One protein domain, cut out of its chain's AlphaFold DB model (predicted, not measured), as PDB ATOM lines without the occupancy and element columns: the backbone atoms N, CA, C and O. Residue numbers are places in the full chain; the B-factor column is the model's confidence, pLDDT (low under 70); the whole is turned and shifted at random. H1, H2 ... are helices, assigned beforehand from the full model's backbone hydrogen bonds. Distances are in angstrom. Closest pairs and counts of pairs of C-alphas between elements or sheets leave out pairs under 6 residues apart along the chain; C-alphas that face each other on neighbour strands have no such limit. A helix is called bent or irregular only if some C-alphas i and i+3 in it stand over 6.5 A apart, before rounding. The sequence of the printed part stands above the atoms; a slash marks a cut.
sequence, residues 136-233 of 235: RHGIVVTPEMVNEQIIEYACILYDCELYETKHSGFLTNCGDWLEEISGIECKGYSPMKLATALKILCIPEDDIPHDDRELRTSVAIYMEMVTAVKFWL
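Overview. This is residues 136 to 233 of the 235 residues of an uncharacterized protein of Panicum miliaceum (UniProt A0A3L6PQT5). A long, sharply bent helix, H1, is the backbone of an elongated model: H2 packs on its second arm, H1b, and H3 folds back so that residues 225 to 229 pack on its first arm, H1a. H2 sits between H1b and H3, while residues 142 to 149 and 204 to 214 stick out. The printed part has 98 residues with three named helices, H1, H2, H3 in chain order, and no named strand; the class is all helix. It is loose, with a radius of gyration of the C-alphas of 16.2 A and spans of 52 by 28 by 20 A.

Arrangement. H1, residues 148 to 182, was assigned as one helix by its hydrogen bonds but is bent, C-alphas 166 and 169 being 7.6 A apart; its arms H1a, residues 148 to 166, and H1b, residues 169 to 182, stand at a steep tilt of 69 degrees, only just short of about perpendicular. H2, residues 191 to 202, touches H1b at a steep tilt of 44 degrees, the same way, the closest C-alphas being those of Leu 171 and Pro 191, 5.6 A apart. H3, residues 213 to 230, touches H2 with residues 215 to 222 alone, at a steep tilt of 57 degrees, opposite ways; the closest C-alphas are those of Ala 195 and Tyr 222, 6.2 A apart. H3 touches H1a at a shallow tilt of 21 degrees, opposite ways, the closest C-alphas being those of Ile 156 and Ala 228, 6.5 A apart. In H1a, H2 and H3 every O i to N i+4 pair is within hydrogen-bond range; in H1b 8 of 10 are.

Along the chain. H1a begins at C-alpha 148 (205.119, 273.720, 211.770) and is 26.8 A long; H1b is 19.9 A. H2 is 15.9 A, and H3, 24.5 A, ends at C-alpha 230 (188.028, 267.976, 213.068).

Size, cuts and confidence. The C-alphas farthest apart, those of Glu 144 and Pro 209, are 53.1 A apart. The printed part has no cut, and both links are short. Residues 202 to 233 have pLDDT under 70.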
ATOM      1  N   ARG A 136     205.487 257.674 221.705       88.94
ATOM      2  CA  ARG A 136     204.381 256.816 222.181       88.94
ATOM      3  C   ARG A 136     203.490 256.328 221.047       88.94
ATOM      4  O   ARG A 136     203.034 255.188 221.080       88.94
ATOM      5  N   HIS A 137     203.298 257.159 220.028       86.94
ATOM      6  CA  HIS A 137     202.550 256.810 218.824       86.94
ATOM      7  C   HIS A 137     203.404 256.110 217.750       86.94
ATOM      8  O   HIS A 137     202.922 255.868 216.646       86.94
ATOM      9  N   GLY A 138     204.659 255.756 218.054       89.56
ATOM     10  CA  GLY A 138     205.571 255.098 217.113       89.56
ATOM     11  C   GLY A 138     206.094 256.020 216.008       89.56
ATOM     12  O   GLY A 138     206.620 255.539 215.004       89.56
ATOM     13  N   ILE A 139     205.949 257.335 216.179       89.06
ATOM     14  CA  ILE A 139     206.397 258.353 215.234       89.06
ATOM     15  C   ILE A 139     207.811 258.783 215.639       89.06
ATOM     16  O   ILE A 139     208.010 259.419 216.670       89.06
ATOM     17  N   VAL A 140     208.805 258.420 214.825       89.69
ATOM     18  CA  VAL A 140     210.215 258.764 215.063       89.69
ATOM     19  C   VAL A 140     210.574 259.997 214.241       89.69
ATOM     20  O   VAL A 140     210.611 259.940 213.012       89.69
ATOM     21  N   VAL A 141     210.839 261.110 214.924       86.56
ATOM     22  CA  VAL A 141     211.180 262.408 214.325       86.56
ATOM     23  C   VAL A 141     212.481 262.890 214.949       86.56
ATOM     24  O   VAL A 141     212.637 262.836 216.163       86.56
ATOM     25  N   THR A 142     213.429 263.345 214.128       87.06
ATOM     26  CA  THR A 142     214.630 264.029 214.631       87.06
ATOM     27  C   THR A 142     214.390 265.541 214.671       87.06
ATOM     28  O   THR A 142     213.560 266.038 213.904       87.06
ATOM     29  N   PRO A 143     215.103 266.312 215.515       82.62
ATOM     30  CA  PRO A 143     214.912 267.760 215.606       82.62
ATOM     31  C   PRO A 143     215.005 268.500 214.261       82.62
ATOM     32  O   PRO A 143     214.318 269.492 214.056       82.62
ATOM     33  N   GLU A 144     215.815 268.016 213.318       83.94
ATOM     34  CA  GLU A 144     215.987 268.614 211.986       83.94
ATOM     35  C   GLU A 144     214.763 268.434 211.081       83.94
ATOM     36  O   GLU A 144     214.603 269.164 210.105       83.94
ATOM     37  N   MET A 145     213.919 267.447 211.381       86.19
ATOM     38  CA  MET A 145     212.708 267.152 210.621       86.19
ATOM     39  C   MET A 145     211.518 267.981 211.099       86.19
ATOM     40  O   MET A 145     210.548 268.109 210.353       86.19
ATOM     41  N   VAL A 146     211.576 268.525 212.321       83.56
ATOM     42  CA  VAL A 146     210.458 269.256 212.912       83.56
ATOM     43  C   VAL A 146     210.168 270.519 212.109       83.56
ATOM     44  O   VAL A 146     211.026 271.372 211.887       83.56
ATOM     45  N   ASN A 147     208.918 270.625 211.682       84.50
ATOM     46  CA  ASN A 147     208.353 271.784 211.015       84.50
ATOM     47  C   ASN A 147     207.007 272.133 211.669       84.50
ATOM     48  O   ASN A 147     206.526 271.407 212.540       84.50
ATOM     49  N   GLU A 148     206.394 273.230 211.233       82.00
ATOM     50  CA  GLU A 148     205.119 273.720 211.770       82.00
ATOM     51  C   GLU A 148     204.010 272.656 211.760       82.00
ATOM     52  O   GLU A 148     203.310 272.501 212.754       82.00
ATOM     53  N   GLN A 149     203.920 271.848 210.701       83.25
ATOM     54  CA  GLN A 149     202.916 270.786 210.601       83.25
ATOM     55  C   GLN A 149     203.145 269.695 211.647       83.25
ATOM     56  O   GLN A 149     202.206 269.255 212.297       83.25
ATOM     57  N   ILE A 150     204.392 269.258 211.849       86.94
ATOM     58  CA  ILE A 150     204.704 268.240 212.864       86.94
ATOM     59  C   ILE A 150     204.408 268.779 214.268       86.94
ATOM     60  O   ILE A 150     203.908 268.032 215.107       86.94
ATOM     61  N   ILE A 151     204.678 270.064 214.520       83.62
ATOM     62  CA  ILE A 151     204.321 270.718 215.785       83.62
ATOM     63  C   ILE A 151     202.801 270.689 215.976       83.62
ATOM     64  O   ILE A 151     202.331 270.237 217.018       83.62
ATOM     65  N   GLU A 152     202.033 271.099 214.966       82.69
ATOM     66  CA  GLU A 152     200.567 271.095 215.011       82.69
ATOM     67  C   GLU A 152     200.009 269.683 215.249       82.69
ATOM     68  O   GLU A 152     199.200 269.480 216.154       82.69
ATOM     69  N   TYR A 153     200.507 268.674 214.526       84.06
ATOM     70  CA  TYR A 153     200.111 267.279 214.735       84.06
ATOM     71  C   TYR A 153     200.450 266.773 216.138       84.06
ATOM     72  O   TYR A 153     199.638 266.072 216.742       84.06
ATOM     73  N   ALA A 154     201.620 267.118 216.676       85.81
ATOM     74  CA  ALA A 154     201.993 266.733 218.032       85.81
ATOM     75  C   ALA A 154     201.074 267.380 219.080       85.81
ATOM     76  O   ALA A 154     200.676 266.706 220.030       85.81
ATOM     77  N   CYS A 155     200.691 268.647 218.890       82.62
ATOM     78  CA  CYS A 155     199.705 269.321 219.736       82.62
ATOM     79  C   CYS A 155     198.341 268.623 219.680       82.62
ATOM     80  O   CYS A 155     197.769 268.325 220.724       82.62
ATOM     81  N   ILE A 156     197.853 268.285 218.483       81.19
ATOM     82  CA  ILE A 156     196.576 267.577 218.313       81.19
ATOM     83  C   ILE A 156     196.611 266.203 218.993       81.19
ATOM     84  O   ILE A 156     195.658 265.833 219.679       81.19
ATOM     85  N   LEU A 157     197.699 265.442 218.821       85.56
ATOM     86  CA  LEU A 157     197.871 264.142 219.479       85.56
ATOM     87  C   LEU A 157     197.862 264.288 221.001       85.56
ATOM     88  O   LEU A 157     197.151 263.550 221.680       85.56
ATOM     89  N   TYR A 158     198.598 265.270 221.525       84.56
ATOM     90  CA  TYR A 158     198.628 265.565 222.953       84.56
ATOM     91  C   TYR A 158     197.239 265.914 223.500       84.56
ATOM     92  O   TYR A 158     196.824 265.366 224.522       84.56
ATOM     93  N   ASP A 159     196.495 266.774 222.804       81.69
ATOM     94  CA  ASP A 159     195.136 267.140 223.195       81.69
ATOM     95  C   ASP A 159     194.216 265.914 223.176       81.69
ATOM     96  O   ASP A 159     193.456 265.695 224.119       81.69
ATOM     97  N   CYS A 160     194.318 265.059 222.153       79.19
ATOM     98  CA  CYS A 160     193.557 263.813 222.085       79.19
ATOM     99  C   CYS A 160     193.848 262.898 223.283       79.19
ATOM    100  O   CYS A 160     192.901 262.449 223.930       79.19
ATOM    101  N   GLU A 161     195.123 262.667 223.627       83.06
ATOM    102  CA  GLU A 161     195.505 261.881 224.813       83.06
ATOM    103  C   GLU A 161     194.948 262.503 226.105       83.06
ATOM    104  O   GLU A 161     194.442 261.798 226.991       83.06
ATOM    105  N   LEU A 162     195.013 263.832 226.220       83.69
ATOM    106  CA  LEU A 162     194.528 264.573 227.379       83.69
ATOM    107  C   LEU A 162     193.012 264.414 227.548       83.69
ATOM    108  O   LEU A 162     192.545 264.094 228.646       83.69
ATOM    109  N   TYR A 163     192.239 264.608 226.477       79.62
ATOM    110  CA  TYR A 163     190.785 264.452 226.496       79.62
ATOM    111  C   TYR A 163     190.369 262.996 226.706       79.62
ATOM    112  O   TYR A 163     189.443 262.733 227.479       79.62
ATOM    113  N   GLU A 164     191.063 262.046 226.078       78.06
ATOM    114  CA  GLU A 164     190.829 260.618 226.287       78.06
ATOM    115  C   GLU A 164     191.014 260.253 227.762       78.06
ATOM    116  O   GLU A 164     190.124 259.654 228.369       78.06
ATOM    117  N   THR A 165     192.105 260.708 228.379       83.69
ATOM    118  CA  THR A 165     192.386 260.467 229.799       83.69
ATOM    119  C   THR A 165     191.346 261.132 230.697       83.69
ATOM    120  O   THR A 165     190.788 260.482 231.583       83.69
ATOM    121  N   LYS A 166     191.036 262.411 230.449       85.12
ATOM    122  CA  LYS A 166     190.073 263.203 231.230       85.12
ATOM    123  C   LYS A 166     188.676 262.578 231.247       85.12
ATOM    124  O   LYS A 166     188.011 262.607 232.281       85.12
ATOM    125  N   HIS A 167     188.232 262.019 230.122       80.94
ATOM    126  CA  HIS A 167     186.882 261.472 229.972       80.94
ATOM    127  C   HIS A 167     186.810 259.942 230.070       80.94
ATOM    128  O   HIS A 167     185.708 259.396 230.102       80.94
ATOM    129  N   SER A 168     187.949 259.254 230.185       84.69
ATOM    130  CA  SER A 168     188.051 257.789 230.242       84.69
ATOM    131  C   SER A 168     187.092 257.139 231.243       84.69
ATOM    132  O   SER A 168     186.349 256.233 230.875       84.69
ATOM    133  N   GLY A 169     187.060 257.618 232.490       84.25
ATOM    134  CA  GLY A 169     186.204 257.052 233.535       84.25
ATOM    135  C   GLY A 169     184.713 257.235 233.249       84.25
ATOM    136  O   GLY A 169     183.936 256.297 233.399       84.25
ATOM    137  N   PHE A 170     184.321 258.419 232.771       82.75
ATOM    138  CA  PHE A 170     182.938 258.686 232.369       82.75
ATOM    139  C   PHE A 170     182.517 257.784 231.205       82.75
ATOM    140  O   PHE A 170     181.491 257.118 231.284       82.75
ATOM    141  N   LEU A 171     183.343 257.709 230.157       82.62
ATOM    142  CA  LEU A 171     183.054 256.906 228.972       82.62
ATOM    143  C   LEU A 171     183.007 255.411 229.294       82.62
ATOM    144  O   LEU A 171     182.122 254.728 228.793       82.62
ATOM    145  N   THR A 172     183.895 254.925 230.166       85.44
ATOM    146  CA  THR A 172     183.881 253.532 230.639       85.44
ATOM    147  C   THR A 172     182.567 253.205 231.344       85.44
ATOM    148  O   THR A 172     181.942 252.208 231.003       85.44
ATOM    149  N   ASN A 173     182.094 254.077 232.242       82.81
ATOM    150  CA  ASN A 173     180.802 253.892 232.908       82.81
ATOM    151  C   ASN A 173     179.635 253.905 231.913       82.81
ATOM    152  O   ASN A 173     178.691 253.132 232.048       82.81
ATOM    153  N   CYS A 174     179.687 254.772 230.900       79.12
ATOM    154  CA  CYS A 174     178.680 254.760 229.848       79.12
ATOM    155  C   CYS A 174     178.745 253.492 228.985       79.12
ATOM    156  O   CYS A 174     177.735 253.136 228.394       79.12
ATOM    157  N   GLY A 175     179.887 252.802 228.908       81.88
ATOM    158  CA  GLY A 175     180.016 251.516 228.219       81.88
ATOM    159  C   GLY A 175     179.097 250.437 228.790       81.88
ATOM    160  O   GLY A 175     178.449 249.734 228.020       81.88
ATOM    161  N   ASP A 176     178.968 250.373 230.116       81.75
ATOM    162  CA  ASP A 176     178.054 249.433 230.779       81.75
ATOM    163  C   ASP A 176     176.588 249.747 230.421       81.75
ATOM    164  O   ASP A 176     175.812 248.856 230.076       81.75
ATOM    165  N   TRP A 177     176.227 251.035 230.416       77.31
ATOM    166  CA  TRP A 177     174.901 251.509 229.999       77.31
ATOM    167  C   TRP A 177     174.616 251.251 228.513       77.31
ATOM    168  O   TRP A 177     173.498 250.900 228.136       77.31
ATOM    169  N   LEU A 178     175.623 251.430 227.655       78.75
ATOM    170  CA  LEU A 178     175.527 251.148 226.227       78.75
ATOM    171  C   LEU A 178     175.232 249.671 225.981       78.75
ATOM    172  O   LEU A 178     174.377 249.357 225.153       78.75
ATOM    173  N   GLU A 179     175.911 248.777 226.695       85.00
ATOM    174  CA  GLU A 179     175.699 247.335 226.586       85.00
ATOM    175  C   GLU A 179     174.287 246.937 227.036       85.00
ATOM    176  O   GLU A 179     173.628 246.159 226.346       85.00
ATOM    177  N   GLU A 180     173.769 247.544 228.110       81.19
ATOM    178  CA  GLU A 180     172.400 247.314 228.589       81.19
ATOM    179  C   GLU A 180     171.330 247.752 227.573       81.19
ATOM    180  O   GLU A 180     170.382 247.009 227.312       81.19
ATOM    181  N   ILE A 181     171.474 248.942 226.981       77.44
ATOM    182  CA  ILE A 181     170.444 249.525 226.104       77.44
ATOM    183  C   ILE A 181     170.528 248.974 224.676       77.44
ATOM    184  O   ILE A 181     169.501 248.713 224.048       77.44
ATOM    185  N   SER A 182     171.740 248.830 224.133       78.38
ATOM    186  CA  SER A 182     171.949 248.433 222.733       78.38
ATOM    187  C   SER A 182     172.165 246.930 222.543       78.38
ATOM    188  O   SER A 182     172.050 246.438 221.419       78.38
ATOM    189  N   GLY A 183     172.493 246.195 223.611       80.75
ATOM    190  CA  GLY A 183     172.897 244.789 223.541       80.75
ATOM    191  C   GLY A 183     174.277 244.563 222.907       80.75
ATOM    192  O   GLY A 183     174.615 243.424 222.587       80.75
ATOM    193  N   ILE A 184     175.061 245.622 222.677       81.56
ATOM    194  CA  ILE A 184     176.408 245.541 222.098       81.56
ATOM    195  C   ILE A 184     177.431 245.387 223.224       81.56
ATOM    196  O   ILE A 184     177.564 246.283 224.053       81.56
ATOM    197  N   GLU A 185     178.200 244.293 223.213       85.88
ATOM    198  CA  GLU A 185     179.307 244.090 224.159       85.88
ATOM    199  C   GLU A 185     180.356 245.200 223.990       85.88
ATOM    200  O   GLU A 185     181.048 245.286 222.968       85.88
ATOM    201  N   CYS A 186     180.461 246.059 225.007       83.62
ATOM    202  CA  CYS A 186     181.356 247.220 225.012       83.62
ATOM    203  C   CYS A 186     182.654 246.950 225.791       83.62
ATOM    204  O   CYS A 186     183.538 247.809 225.892       83.62
ATOM    205  N   LYS A 187     182.806 245.740 226.336       84.12
ATOM    206  CA  LYS A 187     183.959 245.351 227.145       84.12
ATOM    207  C   LYS A 187     185.268 245.456 226.354       84.12
ATOM    208  O   LYS A 187     185.432 244.880 225.282       84.12
ATOM    209  N   GLY A 188     186.231 246.194 226.907       83.56
ATOM    210  CA  GLY A 188     187.539 246.413 226.279       83.56
ATOM    211  C   GLY A 188     187.545 247.459 225.158       83.56
ATOM    212  O   GLY A 188     188.550 247.592 224.457       83.56
ATOM    213  N   TYR A 189     186.458 248.211 224.970       86.69
ATOM    214  CA  TYR A 189     186.457 249.346 224.053       86.69
ATOM    215  C   TYR A 189     187.339 250.464 224.613       86.69
ATOM    216  O   TYR A 189     187.337 250.735 225.813       86.69
ATOM    217  N   SER A 190     188.090 251.135 223.734       83.62
ATOM    218  CA  SER A 190     188.777 252.368 224.119       83.62
ATOM    219  C   SER A 190     187.749 253.477 224.379       83.62
ATOM    220  O   SER A 190     186.667 253.450 223.777       83.62
ATOM    221  N   PRO A 191     188.069 254.488 225.206       80.25
ATOM    222  CA  PRO A 191     187.185 255.632 225.406       80.25
ATOM    223  C   PRO A 191     186.737 256.272 224.084       80.25
ATOM    224  O   PRO A 191     185.567 256.607 223.932       80.25
ATOM    225  N   MET A 192     187.610 256.342 223.076       77.62
ATOM    226  CA  MET A 192     187.243 256.864 221.754       77.62
ATOM    227  C   MET A 192     186.210 255.992 221.014       77.62
ATOM    228  O   MET A 192     185.297 256.521 220.371       77.62
ATOM    229  N   LYS A 193     186.288 254.657 221.136       83.31
ATOM    230  CA  LYS A 193     185.254 253.747 220.611       83.31
ATOM    231  C   LYS A 193     183.926 253.929 221.345       83.31
ATOM    232  O   LYS A 193     182.888 253.982 220.692       83.31
ATOM    233  N   LEU A 194     183.962 254.080 222.671       83.94
ATOM    234  CA  LEU A 194     182.773 254.332 223.493       83.94
ATOM    235  C   LEU A 194     182.116 255.665 223.124       83.94
ATOM    236  O   LEU A 194     180.926 255.695 222.834       83.94
ATOM    237  N   ALA A 195     182.891 256.748 223.026       77.88
ATOM    238  CA  ALA A 195     182.398 258.060 222.605       77.88
ATOM    239  C   ALA A 195     181.750 258.016 221.211       77.88
ATOM    240  O   ALA A 195     180.722 258.652 220.972       77.88
ATOM    241  N   THR A 196     182.323 257.232 220.295       77.38
ATOM    242  CA  THR A 196     181.767 257.032 218.951       77.38
ATOM    243  C   THR A 196     180.440 256.272 218.997       77.38
ATOM    244  O   THR A 196     179.477 256.710 218.369       77.38
ATOM    245  N   ALA A 197     180.361 255.179 219.762       80.38
ATOM    246  CA  ALA A 197     179.128 254.411 219.944       80.38
ATOM    247  C   ALA A 197     178.017 255.262 220.581       80.38
ATOM    248  O   ALA A 197     176.901 255.297 220.064       80.38
ATOM    249  N   LEU A 198     178.350 256.024 221.632       76.12
ATOM    250  CA  LEU A 198     177.448 256.997 222.252       76.12
ATOM    251  C   LEU A 198     176.900 257.973 221.225       76.12
ATOM    252  O   LEU A 198     175.691 258.128 221.143       76.12
ATOM    253  N   LYS A 199     177.744 258.594 220.395       74.12
ATOM    254  CA  LYS A 199     177.235 259.511 219.371       74.12
ATOM    255  C   LYS A 199     176.235 258.847 218.434       74.12
ATOM    256  O   LYS A 199     175.211 259.458 218.148       74.12
ATOM    257  N   ILE A 200     176.564 257.662 217.922       74.00
ATOM    258  CA  ILE A 200     175.716 256.961 216.951       74.00
ATOM    259  C   ILE A 200     174.331 256.692 217.554       74.00
ATOM    260  O   ILE A 200     173.333 256.829 216.858       74.00
ATOM    261  N   LEU A 201     174.257 256.364 218.848       71.88
ATOM    262  CA  LEU A 201     172.982 256.146 219.538       71.88
ATOM    263  C   LEU A 201     172.269 257.445 219.936       71.88
ATOM    264  O   LEU A 201     171.046 257.514 219.898       71.88
ATOM    265  N   CYS A 202     173.022 258.464 220.350       66.00
ATOM    266  CA  CYS A 202     172.498 259.728 220.866       66.00
ATOM    267  C   CYS A 202     172.031 260.698 219.770       66.00
ATOM    268  O   CYS A 202     171.251 261.605 220.056       66.00
ATOM    269  N   ILE A 203     172.532 260.548 218.543       60.12
ATOM    270  CA  ILE A 203     172.165 261.370 217.388       60.12
ATOM    271  C   ILE A 203     171.737 260.427 216.257       60.12
ATOM    272  O   ILE A 203     172.552 260.124 215.380       60.12
ATOM    273  N   PRO A 204     170.482 259.943 216.251       52.75
ATOM    274  CA  PRO A 204     169.902 259.453 215.009       52.75
ATOM    275  C   PRO A 204     169.901 260.606 213.991       52.75
ATOM    276  O   PRO A 204     169.772 261.771 214.367       52.75
ATOM    277  N   GLU A 205     170.074 260.298 212.705       54.34
ATOM    278  CA  GLU A 205     170.123 261.296 211.618       54.34
ATOM    279  C   GLU A 205     168.845 262.162 211.519       54.34
ATOM    280  O   GLU A 205     168.870 263.194 210.853       54.34
ATOM    281  N   ASP A 206     167.789 261.811 212.265       50.25
ATOM    282  CA  ASP A 206     166.510 262.510 212.344       50.25
ATOM    283  C   ASP A 206     166.163 262.918 213.801       50.25
ATOM    284  O   ASP A 206     165.970 262.071 214.670       50.25
ATOM    285  N   ASP A 207     166.085 264.236 214.033       55.66
ATOM    286  CA  ASP A 207     165.450 264.988 215.138       55.66
ATOM    287  C   ASP A 207     165.662 264.553 216.613       55.66
ATOM    288  O   ASP A 207     165.106 263.577 217.113       55.66
ATOM    289  N   ILE A 208     166.357 265.402 217.389       51.72
ATOM    290  CA  ILE A 208     166.532 265.260 218.849       51.72
ATOM    291  C   ILE A 208     165.440 266.051 219.604       51.72
ATOM    292  O   ILE A 208     165.416 267.283 219.506       51.72
ATOM    293  N   PRO A 209     164.604 265.424 220.458       48.78
ATOM    294  CA  PRO A 209     163.838 266.145 221.466       48.78
ATOM    295  C   PRO A 209     164.774 266.642 222.577       48.78
ATOM    296  O   PRO A 209     165.461 265.877 223.252       48.78
ATOM    297  N   HIS A 210     164.797 267.958 222.766       54.12
ATOM    298  CA  HIS A 210     165.450 268.648 223.874       54.12
ATOM    299  C   HIS A 210     164.835 268.232 225.224       54.12
ATOM    300  O   HIS A 210     163.791 268.781 225.547       54.12
ATOM    301  N   ASP A 211     165.473 267.363 226.024       53.12
ATOM    302  CA  ASP A 211     165.643 267.628 227.478       53.12
ATOM    303  C   ASP A 211     166.550 266.668 228.280       53.12
ATOM    304  O   ASP A 211     166.506 266.680 229.507       53.12
ATOM    305  N   ASP A 212     167.390 265.833 227.665       56.31
ATOM    306  CA  ASP A 212     168.176 264.890 228.470       56.31
ATOM    307  C   ASP A 212     169.590 265.428 228.787       56.31
ATOM    308  O   ASP A 212     170.413 265.719 227.908       56.31
ATOM    309  N   ARG A 213     169.847 265.670 230.079       52.31
ATOM    310  CA  ARG A 213     171.041 266.364 230.599       52.31
ATOM    311  C   ARG A 213     172.313 265.532 230.426       52.31
ATOM    312  O   ARG A 213     173.391 266.097 230.216       52.31
ATOM    313  N   GLU A 214     172.193 264.211 230.487       51.38
ATOM    314  CA  GLU A 214     173.317 263.290 230.295       51.38
ATOM    315  C   GLU A 214     173.722 263.222 228.817       51.38
ATOM    316  O   GLU A 214     174.906 263.330 228.496       51.38
ATOM    317  N   LEU A 215     172.733 263.218 227.918       52.22
ATOM    318  CA  LEU A 215     172.890 263.331 226.464       52.22
ATOM    319  C   LEU A 215     173.562 264.643 226.035       52.22
ATOM    320  O   LEU A 215     174.448 264.643 225.184       52.22
ATOM    321  N   ARG A 216     173.211 265.779 226.653       56.19
ATOM    322  CA  ARG A 216     173.926 267.045 226.396       56.19
ATOM    323  C   ARG A 216     175.399 266.967 226.789       56.19
ATOM    324  O   ARG A 216     176.237 267.559 226.116       56.19
ATOM    325  N   THR A 217     175.709 266.254 227.868       55.12
ATOM    326  CA  THR A 217     177.077 266.132 228.385       55.12
ATOM    327  C   THR A 217     177.910 265.205 227.502       55.12
ATOM    328  O   THR A 217     179.032 265.554 227.147       55.12
ATOM    329  N   SER A 218     177.356 264.069 227.068       53.75
ATOM    330  CA  SER A 218     178.036 263.153 226.144       53.75
ATOM    331  C   SER A 218     178.237 263.764 224.756       53.75
ATOM    332  O   SER A 218     179.325 263.645 224.194       53.75
ATOM    333  N   VAL A 219     177.248 264.498 224.231       56.84
ATOM    334  CA  VAL A 219     177.383 265.251 222.974       56.84
ATOM    335  C   VAL A 219     178.408 266.377 223.115       56.84
ATOM    336  O   VAL A 219     179.183 266.581 222.190       56.84
ATOM    337  N   ALA A 220     178.485 267.071 224.256       61.81
ATOM    338  CA  ALA A 220     179.518 268.083 224.497       61.81
ATOM    339  C   ALA A 220     180.928 267.473 224.548       61.81
ATOM    340  O   ALA A 220     181.818 267.974 223.872       61.81
ATOM    341  N   ILE A 221     181.117 266.353 225.256       61.16
ATOM    342  CA  ILE A 221     182.398 265.623 225.307       61.16
ATOM    343  C   ILE A 221     182.788 265.117 223.915       61.16
ATOM    344  O   ILE A 221     183.935 265.260 223.500       61.16
ATOM    345  N   TYR A 222     181.829 264.576 223.159       60.22
ATOM    346  CA  TYR A 222     182.058 264.183 221.775       60.22
ATOM    347  C   TYR A 222     182.414 265.388 220.906       60.22
ATOM    348  O   TYR A 222     183.324 265.293 220.097       60.22
ATOM    349  N   MET A 223     181.719 266.518 221.043       59.16
ATOM    350  CA  MET A 223     182.026 267.732 220.290       59.16
ATOM    351  C   MET A 223     183.390 268.301 220.676       59.16
ATOM    352  O   MET A 223     184.065 268.807 219.792       59.16
ATOM    353  N   GLU A 224     183.842 268.186 221.926       64.75
ATOM    354  CA  GLU A 224     185.209 268.541 222.335       64.75
ATOM    355  C   GLU A 224     186.235 267.604 221.677       64.75
ATOM    356  O   GLU A 224     187.126 268.074 220.969       64.75
ATOM    357  N   MET A 225     186.044 266.284 221.788       58.41
ATOM    358  CA  MET A 225     186.899 265.277 221.144       58.41
ATOM    359  C   MET A 225     186.915 265.411 219.614       58.41
ATOM    360  O   MET A 225     187.951 265.285 218.976       58.41
ATOM    361  N   VAL A 226     185.773 265.704 218.996       55.78
ATOM    362  CA  VAL A 226     185.639 265.866 217.545       55.78
ATOM    363  C   VAL A 226     185.978 267.253 217.072       55.78
ATOM    364  O   VAL A 226     186.300 267.391 215.907       55.78
ATOM    365  N   THR A 227     185.992 268.277 217.914       58.09
ATOM    366  CA  THR A 227     186.638 269.543 217.557       58.09
ATOM    367  C   THR A 227     188.148 269.334 217.508       58.09
ATOM    368  O   THR A 227     188.755 269.700 216.504       58.09
ATOM    369  N   ALA A 228     188.724 268.631 218.492       52.97
ATOM    370  CA  ALA A 228     190.135 268.239 218.468       52.97
ATOM    371  C   ALA A 228     190.480 267.383 217.228       52.97
ATOM    372  O   ALA A 228     191.485 267.628 216.566       52.97
ATOM    373  N   VAL A 229     189.600 266.453 216.826       44.44
ATOM    374  CA  VAL A 229     189.785 265.604 215.626       44.44
ATOM    375  C   VAL A 229     189.314 266.264 214.309       44.44
ATOM    376  O   VAL A 229     189.765 265.893 213.235       44.44
ATOM    377  N   LYS A 230     188.425 267.263 214.304       36.84
ATOM    378  CA  LYS A 230     188.028 267.976 213.068       36.84
ATOM    379  C   LYS A 230     189.111 268.932 212.595       36.84
ATOM    380  O   LYS A 230     189.243 269.100 211.388       36.84
ATOM    381  N   PHE A 231     189.907 269.493 213.508       36.56
ATOM    382  CA  PHE A 231     191.161 270.159 213.141       36.56
ATOM    383  C   PHE A 231     192.096 269.217 212.359       36.56
ATOM    384  O   PHE A 231     192.767 269.657 211.436       36.56
ATOM    385  N   TRP A 232     192.042 267.909 212.632       34.97
ATOM    386  CA  TRP A 232     192.820 266.873 211.942       34.97
ATOM    387  C   TRP A 232     192.307 266.498 210.528       34.97
ATOM    388  O   TRP A 232     193.050 265.882 209.773       34.97
ATOM    389  N   LEU A 233     191.074 266.861 210.134       28.88
ATOM    390  CA  LEU A 233     190.451 266.434 208.858       28.88
ATOM    391  C   LEU A 233     190.236 267.554 207.817       28.88
ATOM    392  O   LEU A 233     189.720 267.267 206.738       28.88
TER     393      LEU A 233